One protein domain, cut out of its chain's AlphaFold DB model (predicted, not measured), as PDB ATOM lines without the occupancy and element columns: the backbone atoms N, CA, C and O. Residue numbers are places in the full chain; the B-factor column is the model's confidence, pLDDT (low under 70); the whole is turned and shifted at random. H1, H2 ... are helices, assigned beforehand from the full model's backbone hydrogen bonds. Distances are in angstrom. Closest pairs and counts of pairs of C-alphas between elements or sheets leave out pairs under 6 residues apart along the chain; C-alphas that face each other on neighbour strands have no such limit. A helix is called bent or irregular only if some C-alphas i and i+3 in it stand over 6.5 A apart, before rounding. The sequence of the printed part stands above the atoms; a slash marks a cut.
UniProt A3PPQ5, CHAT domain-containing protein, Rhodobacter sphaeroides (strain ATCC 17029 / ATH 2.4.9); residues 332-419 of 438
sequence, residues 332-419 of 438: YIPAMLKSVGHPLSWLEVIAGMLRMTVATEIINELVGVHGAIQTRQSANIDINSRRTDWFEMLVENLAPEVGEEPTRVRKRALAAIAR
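AT A GLANCE: This is residues 332 to 419 of the 438 residues of the protein "CHAT domain-containing protein" of Rhodobacter sphaeroides (strain ATCC 17029 / ATH 2.4.9) (UniProt A3PPQ5). Three helices lie side by side as an up-and-down bundle: the long H2, then H3 folded back along it, then H4 folded back along H3 and running the same way as H2; H5 crosses H2 and H4 near the last residues of H2, and short H1 sits near the first residues of H2, at the other end of the long axis. Residues 337 to 343, of which 337 to 339 belong to H1, stick out. The printed part has 88 residues with five named helices, H1 to H5 in chain order, and no named strand; the class is all helix. It is compact, with a radius of gyration of the C-alphas of 13.8 A, and elongated, spanning 41 by 23 by 22 A.

IN THESE COORDINATES: H1 is residues 332 to 339, 10.3 A long, from C-alpha 332 at (2.798, -24.753, 18.948). H2, residues 346 to 367, is 31.4 A long and ends at C-alpha 367 at (-13.598, -36.001, 36.622). H3 is residues 373 to 384, 16.8 A. H4 is residues 390 to 402, 18.1 A, and only just irregular: C-alphas 397 and 400 are 6.7 A apart. H5, residues 406 to 417, 16.0 A, ends at C-alpha 417 at (-1.779, -44.105, 33.077).

HOW THE PARTS SIT: H2, H3 and H4 form an up and down bundle, each helix running against the one before. H2 and H3, a helical hairpin, touch at a shallow tilt of 23 degrees, the closest C-alphas being Met 356 and Asn 380, 6.1 A. H3 and H4, also a hairpin, touch at 6 degrees, closest at C-alphas Asp 382 and Trp 390, 5.5 A. Residues 359 to 367 of H2 touch H4, closest at C-alphas Val 367 and Val 402, 6.5 A. H5 touches H2 at a steep tilt of 64 degrees, closest at C-alphas Ile 362 and Ala 416, 5.6 A. H1 is close to H2 but not clearly touching; H1 and H3 are apart. Each O i to N i+4 pair is within hydrogen-bond range in H1, H2, H3 and H5; in H4, 7 of 9 are.

THE WHOLE: The C-alphas farthest apart, Pro 343 and Gly 403, are 41.4 A apart. The printed part has no cut, no link is long, and no printed residue is under 70 in pLDDT.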
ATOM      1  N   TYR A 332       1.765 -24.616  17.920       91.81
ATOM      2  CA  TYR A 332       2.798 -24.753  18.948       91.81
ATOM      3  C   TYR A 332       4.209 -24.614  18.377       91.81
ATOM      4  O   TYR A 332       5.003 -23.883  18.959       91.81
ATOM      5  N   ILE A 333       4.534 -25.266  17.252       92.12
ATOM      6  CA  ILE A 333       5.887 -25.164  16.675       92.12
ATOM      7  C   ILE A 333       6.233 -23.698  16.346       92.12
ATOM      8  O   ILE A 333       7.235 -23.215  16.874       92.12
ATOM      9  N   PRO A 334       5.417 -22.941  15.580       90.00
ATOM     10  CA  PRO A 334       5.722 -21.539  15.297       90.00
ATOM     11  C   PRO A 334       5.750 -20.650  16.544       90.00
ATOM     12  O   PRO A 334       6.586 -19.755  16.629       90.00
ATOM     13  N   ALA A 335       4.847 -20.868  17.508       90.12
ATOM     14  CA  ALA A 335       4.812 -20.072  18.733       90.12
ATOM     15  C   ALA A 335       6.048 -20.307  19.608       90.12
ATOM     16  O   ALA A 335       6.603 -19.353  20.148       90.12
ATOM     17  N   MET A 336       6.496 -21.560  19.722       89.88
ATOM     18  CA  MET A 336       7.684 -21.896  20.497       89.88
ATOM     19  C   MET A 336       8.952 -21.356  19.861       89.88
ATOM     20  O   MET A 336       9.756 -20.777  20.570       89.88
ATOM     21  N   LEU A 337       9.132 -21.476  18.546       89.25
ATOM     22  CA  LEU A 337      10.345 -20.966  17.891       89.25
ATOM     23  C   LEU A 337      10.526 -19.454  18.066       89.25
ATOM     24  O   LEU A 337      11.649 -18.990  18.183       89.25
ATOM     25  N   LYS A 338       9.424 -18.702  18.162       87.25
ATOM     26  CA  LYS A 338       9.455 -17.265  18.471       87.25
ATOM     27  C   LYS A 338       9.726 -16.960  19.944       87.25
ATOM     28  O   LYS A 338      10.183 -15.866  20.263       87.25
ATOM     29  N   SER A 339       9.362 -17.868  20.851       84.31
ATOM     30  CA  SER A 339       9.478 -17.655  22.298       84.31
ATOM     31  C   SER A 339      10.769 -18.217  22.890       84.31
ATOM     32  O   SER A 339      11.245 -17.704  23.902       84.31
ATOM     33  N   VAL A 340      11.349 -19.250  22.273       75.44
ATOM     34  CA  VAL A 340      12.592 -19.882  22.712       75.44
ATOM     35  C   VAL A 340      13.747 -19.510  21.791       75.44
ATOM     36  O   VAL A 340      13.698 -19.712  20.587       75.44
ATOM     37  N   GLY A 341      14.845 -19.021  22.369       73.81
ATOM     38  CA  GLY A 341      16.072 -18.690  21.629       73.81
ATOM     39  C   GLY A 341      16.905 -19.908  21.215       73.81
ATOM     40  O   GLY A 341      18.129 -19.816  21.166       73.81
ATOM     41  N   HIS A 342      16.283 -21.071  21.010       81.12
ATOM     42  CA  HIS A 342      16.988 -22.293  20.644       81.12
ATOM     43  C   HIS A 342      16.112 -23.224  19.783       81.12
ATOM     44  O   HIS A 342      14.885 -23.113  19.807       81.12
ATOM     45  N   PRO A 343      16.718 -24.185  19.061       87.56
ATOM     46  CA  PRO A 343      15.983 -25.074  18.167       87.56
ATOM     47  C   PRO A 343      15.023 -25.987  18.929       87.56
ATOM     48  O   PRO A 343      15.346 -26.466  20.019       87.56
ATOM     49  N   LEU A 344      13.864 -26.264  18.335       92.56
ATOM     50  CA  LEU A 344      12.878 -27.198  18.877       92.56
ATOM     51  C   LEU A 344      13.057 -28.566  18.215       92.56
ATOM     52  O   LEU A 344      12.940 -28.673  16.998       92.56
ATOM     53  N   SER A 345      13.303 -29.630  18.979       94.12
ATOM     54  CA  SER A 345      13.409 -30.975  18.393       94.12
ATOM     55  C   SER A 345      12.039 -31.624  18.142       94.12
ATOM     56  O   SER A 345      11.078 -31.420  18.889       94.12
ATOM     57  N   TRP A 346      11.936 -32.487  17.128       96.94
ATOM     58  CA  TRP A 346      10.742 -33.311  16.898       96.94
ATOM     59  C   TRP A 346      10.452 -34.253  18.074       96.94
ATOM     60  O   TRP A 346       9.292 -34.520  18.400       96.94
ATOM     61  N   LEU A 347      11.505 -34.699  18.766       97.38
ATOM     62  CA  LEU A 347      11.384 -35.447  20.012       97.38
ATOM     63  C   LEU A 347      10.613 -34.660  21.085       97.38
ATOM     64  O   LEU A 347       9.713 -35.213  21.711       97.38
ATOM     65  N   GLU A 348      10.910 -33.373  21.282       95.62
ATOM     66  CA  GLU A 348      10.167 -32.518  22.220       95.62
ATOM     67  C   GLU A 348       8.702 -32.337  21.812       95.62
ATOM     68  O   GLU A 348       7.809 -32.360  22.667       95.62
ATOM     69  N   VAL A 349       8.436 -32.178  20.510       96.38
ATOM     70  CA  VAL A 349       7.071 -32.025  19.989       96.38
ATOM     71  C   VAL A 349       6.229 -33.250  20.342       96.38
ATOM     72  O   VAL A 349       5.150 -33.089  20.921       96.38
ATOM     73  N   ILE A 350       6.726 -34.454  20.048       98.12
ATOM     74  CA  ILE A 350       6.009 -35.710  20.304       98.12
ATOM     75  C   ILE A 350       5.942 -36.041  21.794       98.12
ATOM     76  O   ILE A 350       4.870 -36.400  22.281       98.12
ATOM     77  N   ALA A 351       7.028 -35.865  22.550       97.69
ATOM     78  CA  ALA A 351       7.022 -36.130  23.987       97.69
ATOM     79  C   ALA A 351       6.009 -35.234  24.724       97.69
ATOM     80  O   ALA A 351       5.224 -35.721  25.538       97.69
ATOM     81  N   GLY A 352       5.951 -33.940  24.384       97.31
ATOM     82  CA  GLY A 352       4.922 -33.036  24.902       97.31
ATOM     83  C   GLY A 352       3.506 -33.464  24.501       97.31
ATOM     84  O   GLY A 352       2.602 -33.457  25.334       97.31
ATOM     85  N   MET A 353       3.315 -33.922  23.260       97.81
ATOM     86  CA  MET A 353       2.019 -34.417  22.783       97.81
ATOM     87  C   MET A 353       1.541 -35.661  23.558       97.81
ATOM     88  O   MET A 353       0.370 -35.738  23.941       97.81
ATOM     89  N   LEU A 354       2.433 -36.609  23.856       98.19
ATOM     90  CA  LEU A 354       2.114 -37.793  24.665       98.19
ATOM     91  C   LEU A 354       1.759 -37.420  26.111       98.19
ATOM     92  O   LEU A 354       0.762 -37.915  26.638       98.19
ATOM     93  N   ARG A 355       2.497 -36.483  26.725       98.38
ATOM     94  CA  ARG A 355       2.180 -35.943  28.064       98.38
ATOM     95  C   ARG A 355       0.812 -35.264  28.106       98.38
ATOM     96  O   ARG A 355       0.012 -35.524  28.998       98.38
ATOM     97  N   MET A 356       0.501 -34.441  27.107       97.69
ATOM     98  CA  MET A 356      -0.804 -33.779  27.006       97.69
ATOM     99  C   MET A 356      -1.942 -34.784  26.772       97.69
ATOM    100  O   MET A 356      -3.072 -34.561  27.219       97.69
ATOM    101  N   THR A 357      -1.661 -35.884  26.069       97.56
ATOM    102  CA  THR A 357      -2.617 -36.977  25.847       97.56
ATOM    103  C   THR A 357      -2.926 -37.681  27.161       97.56
ATOM    104  O   THR A 357      -4.088 -37.715  27.560       97.56
ATOM    105  N   VAL A 358      -1.901 -38.133  27.892       98.06
ATOM    106  CA  VAL A 358      -2.114 -38.818  29.172       98.06
ATOM    107  C   VAL A 358      -2.740 -37.902  30.224       98.06
ATOM    108  O   VAL A 358      -3.620 -38.343  30.953       98.06
ATOM    109  N   ALA A 359      -2.380 -36.613  30.266       98.12
ATOM    110  CA  ALA A 359      -3.015 -35.648  31.163       98.12
ATOM    111  C   ALA A 359      -4.519 -35.534  30.878       98.12
ATOM    112  O   ALA A 359      -5.335 -35.569  31.794       98.12
ATOM    113  N   THR A 360      -4.898 -35.474  29.597       97.06
ATOM    114  CA  THR A 360      -6.313 -35.449  29.191       97.06
ATOM    115  C   THR A 360      -7.037 -36.724  29.614       97.06
ATOM    116  O   THR A 360      -8.152 -36.649  30.117       97.06
ATOM    117  N   GLU A 361      -6.417 -37.888  29.431       96.94
ATOM    118  CA  GLU A 361      -7.018 -39.176  29.784       96.94
ATOM    119  C   GLU A 361      -7.151 -39.369  31.299       96.94
ATOM    120  O   GLU A 361      -8.188 -39.852  31.748       96.94
ATOM    121  N   ILE A 362      -6.171 -38.918  32.093       97.88
ATOM    122  CA  ILE A 362      -6.267 -38.880  33.560       97.88
ATOM    123  C   ILE A 362      -7.456 -38.012  33.980       97.88
ATOM    124  O   ILE A 362      -8.309 -38.473  34.732       97.88
ATOM    125  N   ILE A 363      -7.546 -36.778  33.472       97.69
ATOM    126  CA  ILE A 363      -8.648 -35.862  33.804       97.69
ATOM    127  C   ILE A 363      -9.989 -36.501  33.421       97.69
ATOM    128  O   ILE A 363     -10.899 -36.578  34.241       97.69
ATOM    129  N   ASN A 364     -10.099 -37.036  32.204       96.31
ATOM    130  CA  ASN A 364     -11.330 -37.665  31.738       96.31
ATOM    131  C   ASN A 364     -11.738 -38.864  32.607       96.31
ATOM    132  O   ASN A 364     -12.929 -39.057  32.842       96.31
ATOM    133  N   GLU A 365     -10.782 -39.659  33.091       95.25
ATOM    134  CA  GLU A 365     -11.074 -40.802  33.959       95.25
ATOM    135  C   GLU A 365     -11.492 -40.376  35.375       95.25
ATOM    136  O   GLU A 365     -12.343 -41.021  35.987       95.25
ATOM    137  N   LEU A 366     -10.902 -39.304  35.917       96.50
ATOM    138  CA  LEU A 366     -11.133 -38.899  37.306       96.50
ATOM    139  C   LEU A 366     -12.325 -37.958  37.488       96.50
ATOM    140  O   LEU A 366     -13.021 -38.088  38.494       96.50
ATOM    141  N   VAL A 367     -12.563 -37.052  36.535       95.69
ATOM    142  CA  VAL A 367     -13.598 -36.001  36.622       95.69
ATOM    143  C   VAL A 367     -14.531 -35.945  35.403       95.69
ATOM    144  O   VAL A 367     -15.482 -35.168  35.387       95.69
ATOM    145  N   GLY A 368     -14.300 -36.771  34.376       94.56
ATOM    146  CA  GLY A 368     -15.126 -36.827  33.165       94.56
ATOM    147  C   GLY A 368     -14.656 -35.912  32.026       94.56
ATOM    148  O   GLY A 368     -13.845 -35.006  32.199       94.56
ATOM    149  N   VAL A 369     -15.188 -36.154  30.821       88.44
ATOM    150  CA  VAL A 369     -14.743 -35.512  29.561       88.44
ATOM    151  C   VAL A 369     -14.849 -33.983  29.591       88.44
ATOM    152  O   VAL A 369     -13.966 -33.293  29.087       88.44
ATOM    153  N   HIS A 370     -15.899 -33.450  30.217       87.62
ATOM    154  CA  HIS A 370     -16.153 -32.008  30.314       87.62
ATOM    155  C   HIS A 370     -15.681 -31.395  31.646       87.62
ATOM    156  O   HIS A 370     -15.860 -30.200  31.862       87.62
ATOM    157  N   GLY A 371     -15.084 -32.196  32.537       85.69
ATOM    158  CA  GLY A 371     -14.610 -31.751  33.848       85.69
ATOM    159  C   GLY A 371     -13.270 -31.008  33.795       85.69
ATOM    160  O   GLY A 371     -12.506 -31.144  32.830       85.69
ATOM    161  N   ALA A 372     -13.001 -30.229  34.851       90.50
ATOM    162  CA  ALA A 372     -11.732 -29.561  35.165       90.50
ATOM    163  C   ALA A 372     -11.048 -28.872  33.962       90.50
ATOM    164  O   ALA A 372      -9.894 -29.147  33.613       90.50
ATOM    165  N   ILE A 373     -11.779 -27.979  33.279       92.56
ATOM    166  CA  ILE A 373     -11.285 -27.253  32.092       92.56
ATOM    167  C   ILE A 373     -10.027 -26.441  32.423       92.56
ATOM    168  O   ILE A 373      -9.052 -26.508  31.673       92.56
ATOM    169  N   GLN A 374     -10.028 -25.726  33.552       94.12
ATOM    170  CA  GLN A 374      -8.880 -24.934  33.997       94.12
ATOM    171  C   GLN A 374      -7.673 -25.828  34.292       94.12
ATOM    172  O   GLN A 374      -6.597 -25.586  33.758       94.12
ATOM    173  N   THR A 375      -7.860 -26.933  35.018       95.88
ATOM    174  CA  THR A 375      -6.796 -27.917  35.278       95.88
ATOM    175  C   THR A 375      -6.202 -28.483  33.991       95.88
ATOM    176  O   THR A 375      -4.986 -28.634  33.881       95.88
ATOM    177  N   ARG A 376      -7.030 -28.736  32.970       95.69
ATOM    178  CA  ARG A 376      -6.560 -29.173  31.646       95.69
ATOM    179  C   ARG A 376      -5.710 -28.105  30.953       95.69
ATOM    180  O   ARG A 376      -4.703 -28.441  30.331       95.69
ATOM    181  N   GLN A 377      -6.103 -26.835  31.042       94.81
ATOM    182  CA  GLN A 377      -5.325 -25.720  30.499       94.81
ATOM    183  C   GLN A 377      -3.991 -25.562  31.238       94.81
ATOM    184  O   GLN A 377      -2.951 -25.525  30.583       94.81
ATOM    185  N   SER A 378      -4.008 -25.568  32.573       96.69
ATOM    186  CA  SER A 378      -2.805 -25.493  33.409       96.69
ATOM    187  C   SER A 378      -1.837 -26.634  33.109       96.69
ATOM    188  O   SER A 378      -0.666 -26.381  32.849       96.69
ATOM    189  N   ALA A 379      -2.325 -27.875  33.003       97.25
ATOM    190  CA  ALA A 379      -1.484 -29.019  32.654       97.25
ATOM    191  C   ALA A 379      -0.809 -28.849  31.283       97.25
ATOM    192  O   ALA A 379       0.376 -29.138  31.127       97.25
ATOM    193  N   ASN A 380      -1.534 -28.342  30.280       95.31
ATOM    194  CA  ASN A 380      -0.945 -28.058  28.970       95.31
ATOM    195  C   ASN A 380       0.126 -26.959  29.048       95.31
ATOM    196  O   ASN A 380       1.128 -27.054  28.338       95.31
ATOM    197  N   ILE A 381      -0.067 -25.932  29.880       94.94
ATOM    198  CA  ILE A 381       0.927 -24.874  30.108       94.94
ATOM    199  C   ILE A 381       2.168 -25.458  30.785       94.94
ATOM    200  O   ILE A 381       3.269 -25.264  30.272       94.94
ATOM    201  N   ASP A 382       2.003 -26.219  31.866       96.56
ATOM    202  CA  ASP A 382       3.109 -26.833  32.607       96.56
ATOM    203  C   ASP A 382       3.951 -27.741  31.696       96.56
ATOM    204  O   ASP A 382       5.179 -27.621  31.642       96.56
ATOM    205  N   ILE A 383       3.293 -28.596  30.903       96.12
ATOM    206  CA  ILE A 383       3.956 -29.507  29.959       96.12
ATOM    207  C   ILE A 383       4.732 -28.734  28.884       96.12
ATOM    208  O   ILE A 383       5.888 -29.058  28.600       96.12
ATOM    209  N   ASN A 384       4.113 -27.727  28.264       92.94
ATOM    210  CA  ASN A 384       4.740 -26.964  27.180       92.94
ATOM    211  C   ASN A 384       5.820 -25.997  27.681       92.94
ATOM    212  O   ASN A 384       6.740 -25.680  26.932       92.94
ATOM    213  N   SER A 385       5.768 -25.613  28.957       89.75
ATOM    214  CA  SER A 385       6.805 -24.829  29.640       89.75
ATOM    215  C   SER A 385       7.962 -25.692  30.161       89.75
ATOM    216  O   SER A 385       8.827 -25.195  30.876       89.75
ATOM    217  N   ARG A 386       7.988 -26.987  29.811       89.19
ATOM    218  CA  ARG A 386       9.025 -27.963  30.193       89.19
ATOM    219  C   ARG A 386       9.195 -28.148  31.700       89.19
ATOM    220  O   ARG A 386      10.284 -28.481  32.167       89.19
ATOM    221  N   ARG A 387       8.116 -27.988  32.466       90.94
ATOM    222  CA  ARG A 387       8.137 -28.315  33.891       90.94
ATOM    223  C   ARG A 387       8.351 -29.811  34.087       90.94
ATOM    224  O   ARG A 387       7.606 -30.637  33.560       90.94
ATOM    225  N   THR A 388       9.367 -30.168  34.864       88.38
ATOM    226  CA  THR A 388       9.689 -31.570  35.173       88.38
ATOM    227  C   THR A 388       8.719 -32.187  36.180       88.38
ATOM    228  O   THR A 388       8.599 -33.406  36.237       88.38
ATOM    229  N   ASP A 389       8.017 -31.353  36.946       94.31
ATOM    230  CA  ASP A 389       7.045 -31.705  37.984       94.31
ATOM    231  C   ASP A 389       5.580 -31.616  37.505       94.31
ATOM    232  O   ASP A 389       4.664 -31.676  38.323       94.31
ATOM    233  N   TRP A 390       5.334 -31.507  36.189       97.25
ATOM    234  CA  TRP A 390       3.989 -31.312  35.615       97.25
ATOM    235  C   TRP A 390       2.956 -32.345  36.100       97.25
ATOM    236  O   TRP A 390       1.780 -32.021  36.252       97.25
ATOM    237  N   PHE A 391       3.379 -33.592  36.333       98.00
ATOM    238  CA  PHE A 391       2.487 -34.657  36.788       98.00
ATOM    239  C   PHE A 391       2.026 -34.432  38.230       98.00
ATOM    240  O   PHE A 391       0.845 -34.600  38.520       98.00
ATOM    241  N   GLU A 392       2.931 -34.018  39.119       97.81
ATOM    242  CA  GLU A 392       2.571 -33.725  40.509       97.81
ATOM    243  C   GLU A 392       1.697 -32.463  40.575       97.81
ATOM    244  O   GLU A 392       0.679 -32.467  41.258       97.81
ATOM    245  N   MET A 393       1.979 -31.443  39.752       98.12
ATOM    246  CA  MET A 393       1.094 -30.275  39.602       98.12
ATOM    247  C   MET A 393      -0.311 -30.662  39.119       98.12
ATOM    248  O   MET A 393      -1.308 -30.147  39.621       98.12
ATOM    249  N   LEU A 394      -0.415 -31.593  38.165       98.38
ATOM    250  CA  LEU A 394      -1.704 -32.120  37.717       98.38
ATOM    251  C   LEU A 394      -2.452 -32.826  38.858       98.38
ATOM    252  O   LEU A 394      -3.662 -32.646  38.983       98.38
ATOM    253  N   VAL A 395      -1.759 -33.620  39.678       98.44
ATOM    254  CA  VAL A 395      -2.358 -34.298  40.837       98.44
ATOM    255  C   VAL A 395      -2.882 -33.287  41.853       98.44
ATOM    256  O   VAL A 395      -4.036 -33.408  42.262       98.44
ATOM    257  N   GLU A 396      -2.079 -32.288  42.220       98.12
ATOM    258  CA  GLU A 396      -2.470 -31.241  43.174       98.12
ATOM    259  C   GLU A 396      -3.685 -30.451  42.675       98.12
ATOM    260  O   GLU A 396      -4.649 -30.250  43.408       98.12
ATOM    261  N   ASN A 397      -3.707 -30.091  41.389       97.75
ATOM    262  CA  ASN A 397      -4.836 -29.381  40.786       97.75
ATOM    263  C   ASN A 397      -6.104 -30.250  40.660       97.75
ATOM    264  O   ASN A 397      -7.209 -29.718  40.570       97.75
ATOM    265  N   LEU A 398      -5.971 -31.580  40.630       97.94
ATOM    266  CA  LEU A 398      -7.105 -32.509  40.577       97.94
ATOM    267  C   LEU A 398      -7.653 -32.882  41.958       97.94
ATOM    268  O   LEU A 398      -8.821 -33.254  42.047       97.94
ATOM    269  N   ALA A 399      -6.853 -32.787  43.021       97.94
ATOM    270  CA  ALA A 399      -7.286 -33.058  44.393       97.94
ATOM    271  C   ALA A 399      -8.591 -32.329  44.787       97.94
ATOM    272  O   ALA A 399      -9.548 -33.015  45.170       97.94
ATOM    273  N   PRO A 400      -8.713 -30.993  44.622       96.75
ATOM    274  CA  PRO A 400      -9.948 -30.286  44.960       96.75
ATOM    275  C   PRO A 400     -11.119 -30.630  44.026       96.75
ATOM    276  O   PRO A 400     -12.250 -30.721  44.489       96.75
ATOM    277  N   GLU A 401     -10.861 -30.873  42.737       95.25
ATOM    278  CA  GLU A 401     -11.887 -31.217  41.734       95.25
ATOM    279  C   GLU A 401     -12.528 -32.589  42.002       95.25
ATOM    280  O   GLU A 401     -13.708 -32.813  41.739       95.25
ATOM    281  N   VAL A 402     -11.740 -33.528  42.532       95.50
ATOM    282  CA  VAL A 402     -12.187 -34.886  42.871       95.50
ATOM    283  C   VAL A 402     -12.728 -34.964  44.307       95.50
ATOM    284  O   VAL A 402     -13.477 -35.890  44.623       95.50
ATOM    285  N   GLY A 403     -12.360 -34.020  45.179       96.50
ATOM    286  CA  GLY A 403     -12.687 -34.055  46.608       96.50
ATOM    287  C   GLY A 403     -11.923 -35.145  47.371       96.50
ATOM    288  O   GLY A 403     -12.460 -35.748  48.299       96.50
ATOM    289  N   GLU A 404     -10.689 -35.448  46.957       97.62
ATOM    290  CA  GLU A 404      -9.828 -36.468  47.569       97.62
ATOM    291  C   GLU A 404      -8.424 -35.907  47.843       97.62
ATOM    292  O   GLU A 404      -7.931 -35.056  47.110       97.62
ATOM    293  N   GLU A 405      -7.740 -36.443  48.858       97.94
ATOM    294  CA  GLU A 405      -6.341 -36.101  49.157       97.94
ATOM    295  C   GLU A 405      -5.401 -36.355  47.956       97.94
ATOM    296  O   GLU A 405      -5.541 -37.400  47.295       97.94
ATOM    297  N   PRO A 406      -4.369 -35.511  47.725       98.00
ATOM    298  CA  PRO A 406      -3.433 -35.655  46.602       98.00
ATOM    299  C   PRO A 406      -2.826 -37.056  46.481       98.00
ATOM    300  O   PRO A 406      -2.743 -37.620  45.392       98.00
ATOM    301  N   THR A 407      -2.502 -37.705  47.605       97.81
ATOM    302  CA  THR A 407      -1.951 -39.075  47.613       97.81
ATOM    303  C   THR A 407      -2.912 -40.100  46.990       97.81
ATOM    304  O   THR A 407      -2.494 -41.026  46.283       97.81
ATOM    305  N   ARG A 408      -4.222 -39.950  47.225       98.06
ATOM    306  CA  ARG A 408      -5.249 -40.845  46.679       98.06
ATOM    307  C   ARG A 408      -5.511 -40.545  45.204       98.06
ATOM    308  O   ARG A 408      -5.591 -41.491  44.413       98.06
ATOM    309  N   VAL A 409      -5.540 -39.267  44.826       98.38
ATOM    310  CA  VAL A 409      -5.623 -38.837  43.422       98.38
ATOM    311  C   VAL A 409      -4.429 -39.350  42.627       98.38
ATOM    312  O   VAL A 409      -4.626 -39.974  41.586       98.38
ATOM    313  N   ARG A 410      -3.208 -39.232  43.159       98.25
ATOM    314  CA  ARG A 410      -1.984 -39.767  42.549       98.25
ATOM    315  C   ARG A 410      -2.097 -41.257  42.257       98.25
ATOM    316  O   ARG A 410      -1.808 -41.700  41.148       98.25
ATOM    317  N   LYS A 411      -2.571 -42.050  43.225       97.06
ATOM    318  CA  LYS A 411      -2.774 -43.497  43.047       97.06
ATOM    319  C   LYS A 411      -3.766 -43.804  41.920       97.06
ATOM    320  O   LYS A 411      -3.532 -44.728  41.141       97.06
ATOM    321  N   ARG A 412      -4.863 -43.048  41.824       97.44
ATOM    322  CA  ARG A 412      -5.853 -43.204  40.747       97.44
ATOM    323  C   ARG A 412      -5.291 -42.756  39.396       97.44
ATOM    324  O   ARG A 412      -5.474 -43.473  38.418       97.44
ATOM    325  N   ALA A 413      -4.539 -41.659  39.354       97.88
ATOM    326  CA  ALA A 413      -3.863 -41.172  38.156       97.88
ATOM    327  C   ALA A 413      -2.853 -42.197  37.613       97.88
ATOM    328  O   ALA A 413      -2.889 -42.516  36.431       97.88
ATOM    329  N   LEU A 414      -2.026 -42.810  38.468       97.31
ATOM    330  CA  LEU A 414      -1.125 -43.898  38.058       97.31
ATOM    331  C   LEU A 414      -1.889 -45.109  37.495       97.31
ATOM    332  O   LEU A 414      -1.455 -45.734  36.525       97.31
ATOM    333  N   ALA A 415      -3.049 -45.438  38.070       95.44
ATOM    334  CA  ALA A 415      -3.898 -46.493  37.532       95.44
ATOM    335  C   ALA A 415      -4.482 -46.127  36.155       95.44
ATOM    336  O   ALA A 415      -4.577 -47.011  35.302       95.44
ATOM    337  N   ALA A 416      -4.842 -44.858  35.942       96.00
ATOM    338  CA  ALA A 416      -5.307 -44.336  34.659       96.00
ATOM    339  C   ALA A 416      -4.193 -44.371  33.599       96.00
ATOM    340  O   ALA A 416      -4.422 -44.849  32.490       96.00
ATOM    341  N   ILE A 417      -2.957 -43.995  33.957       97.00
ATOM    342  CA  ILE A 417      -1.779 -44.105  33.077       97.00
ATOM    343  C   ILE A 417      -1.629 -45.529  32.539       97.00
ATOM    344  O   ILE A 417      -1.423 -45.717  31.347       97.00
ATOM    345  N   ALA A 418      -1.791 -46.548  33.381       94.56
ATOM    346  CA  ALA A 418      -1.659 -47.938  32.949       94.56
ATOM    347  C   ALA A 418      -2.737 -48.405  31.945       94.56
ATOM    348  O   ALA A 418      -2.593 -49.468  31.338       94.56
ATOM    349  N   ARG A 419      -3.826 -47.641  31.783       92.81
ATOM    350  CA  ARG A 419      -4.879 -47.859  30.778       92.81
ATOM    351  C   ARG A 419      -4.802 -46.886  29.604       92.81
ATOM    352  O   ARG A 419      -5.496 -47.112  28.616       92.81
TER     353      ARG A 419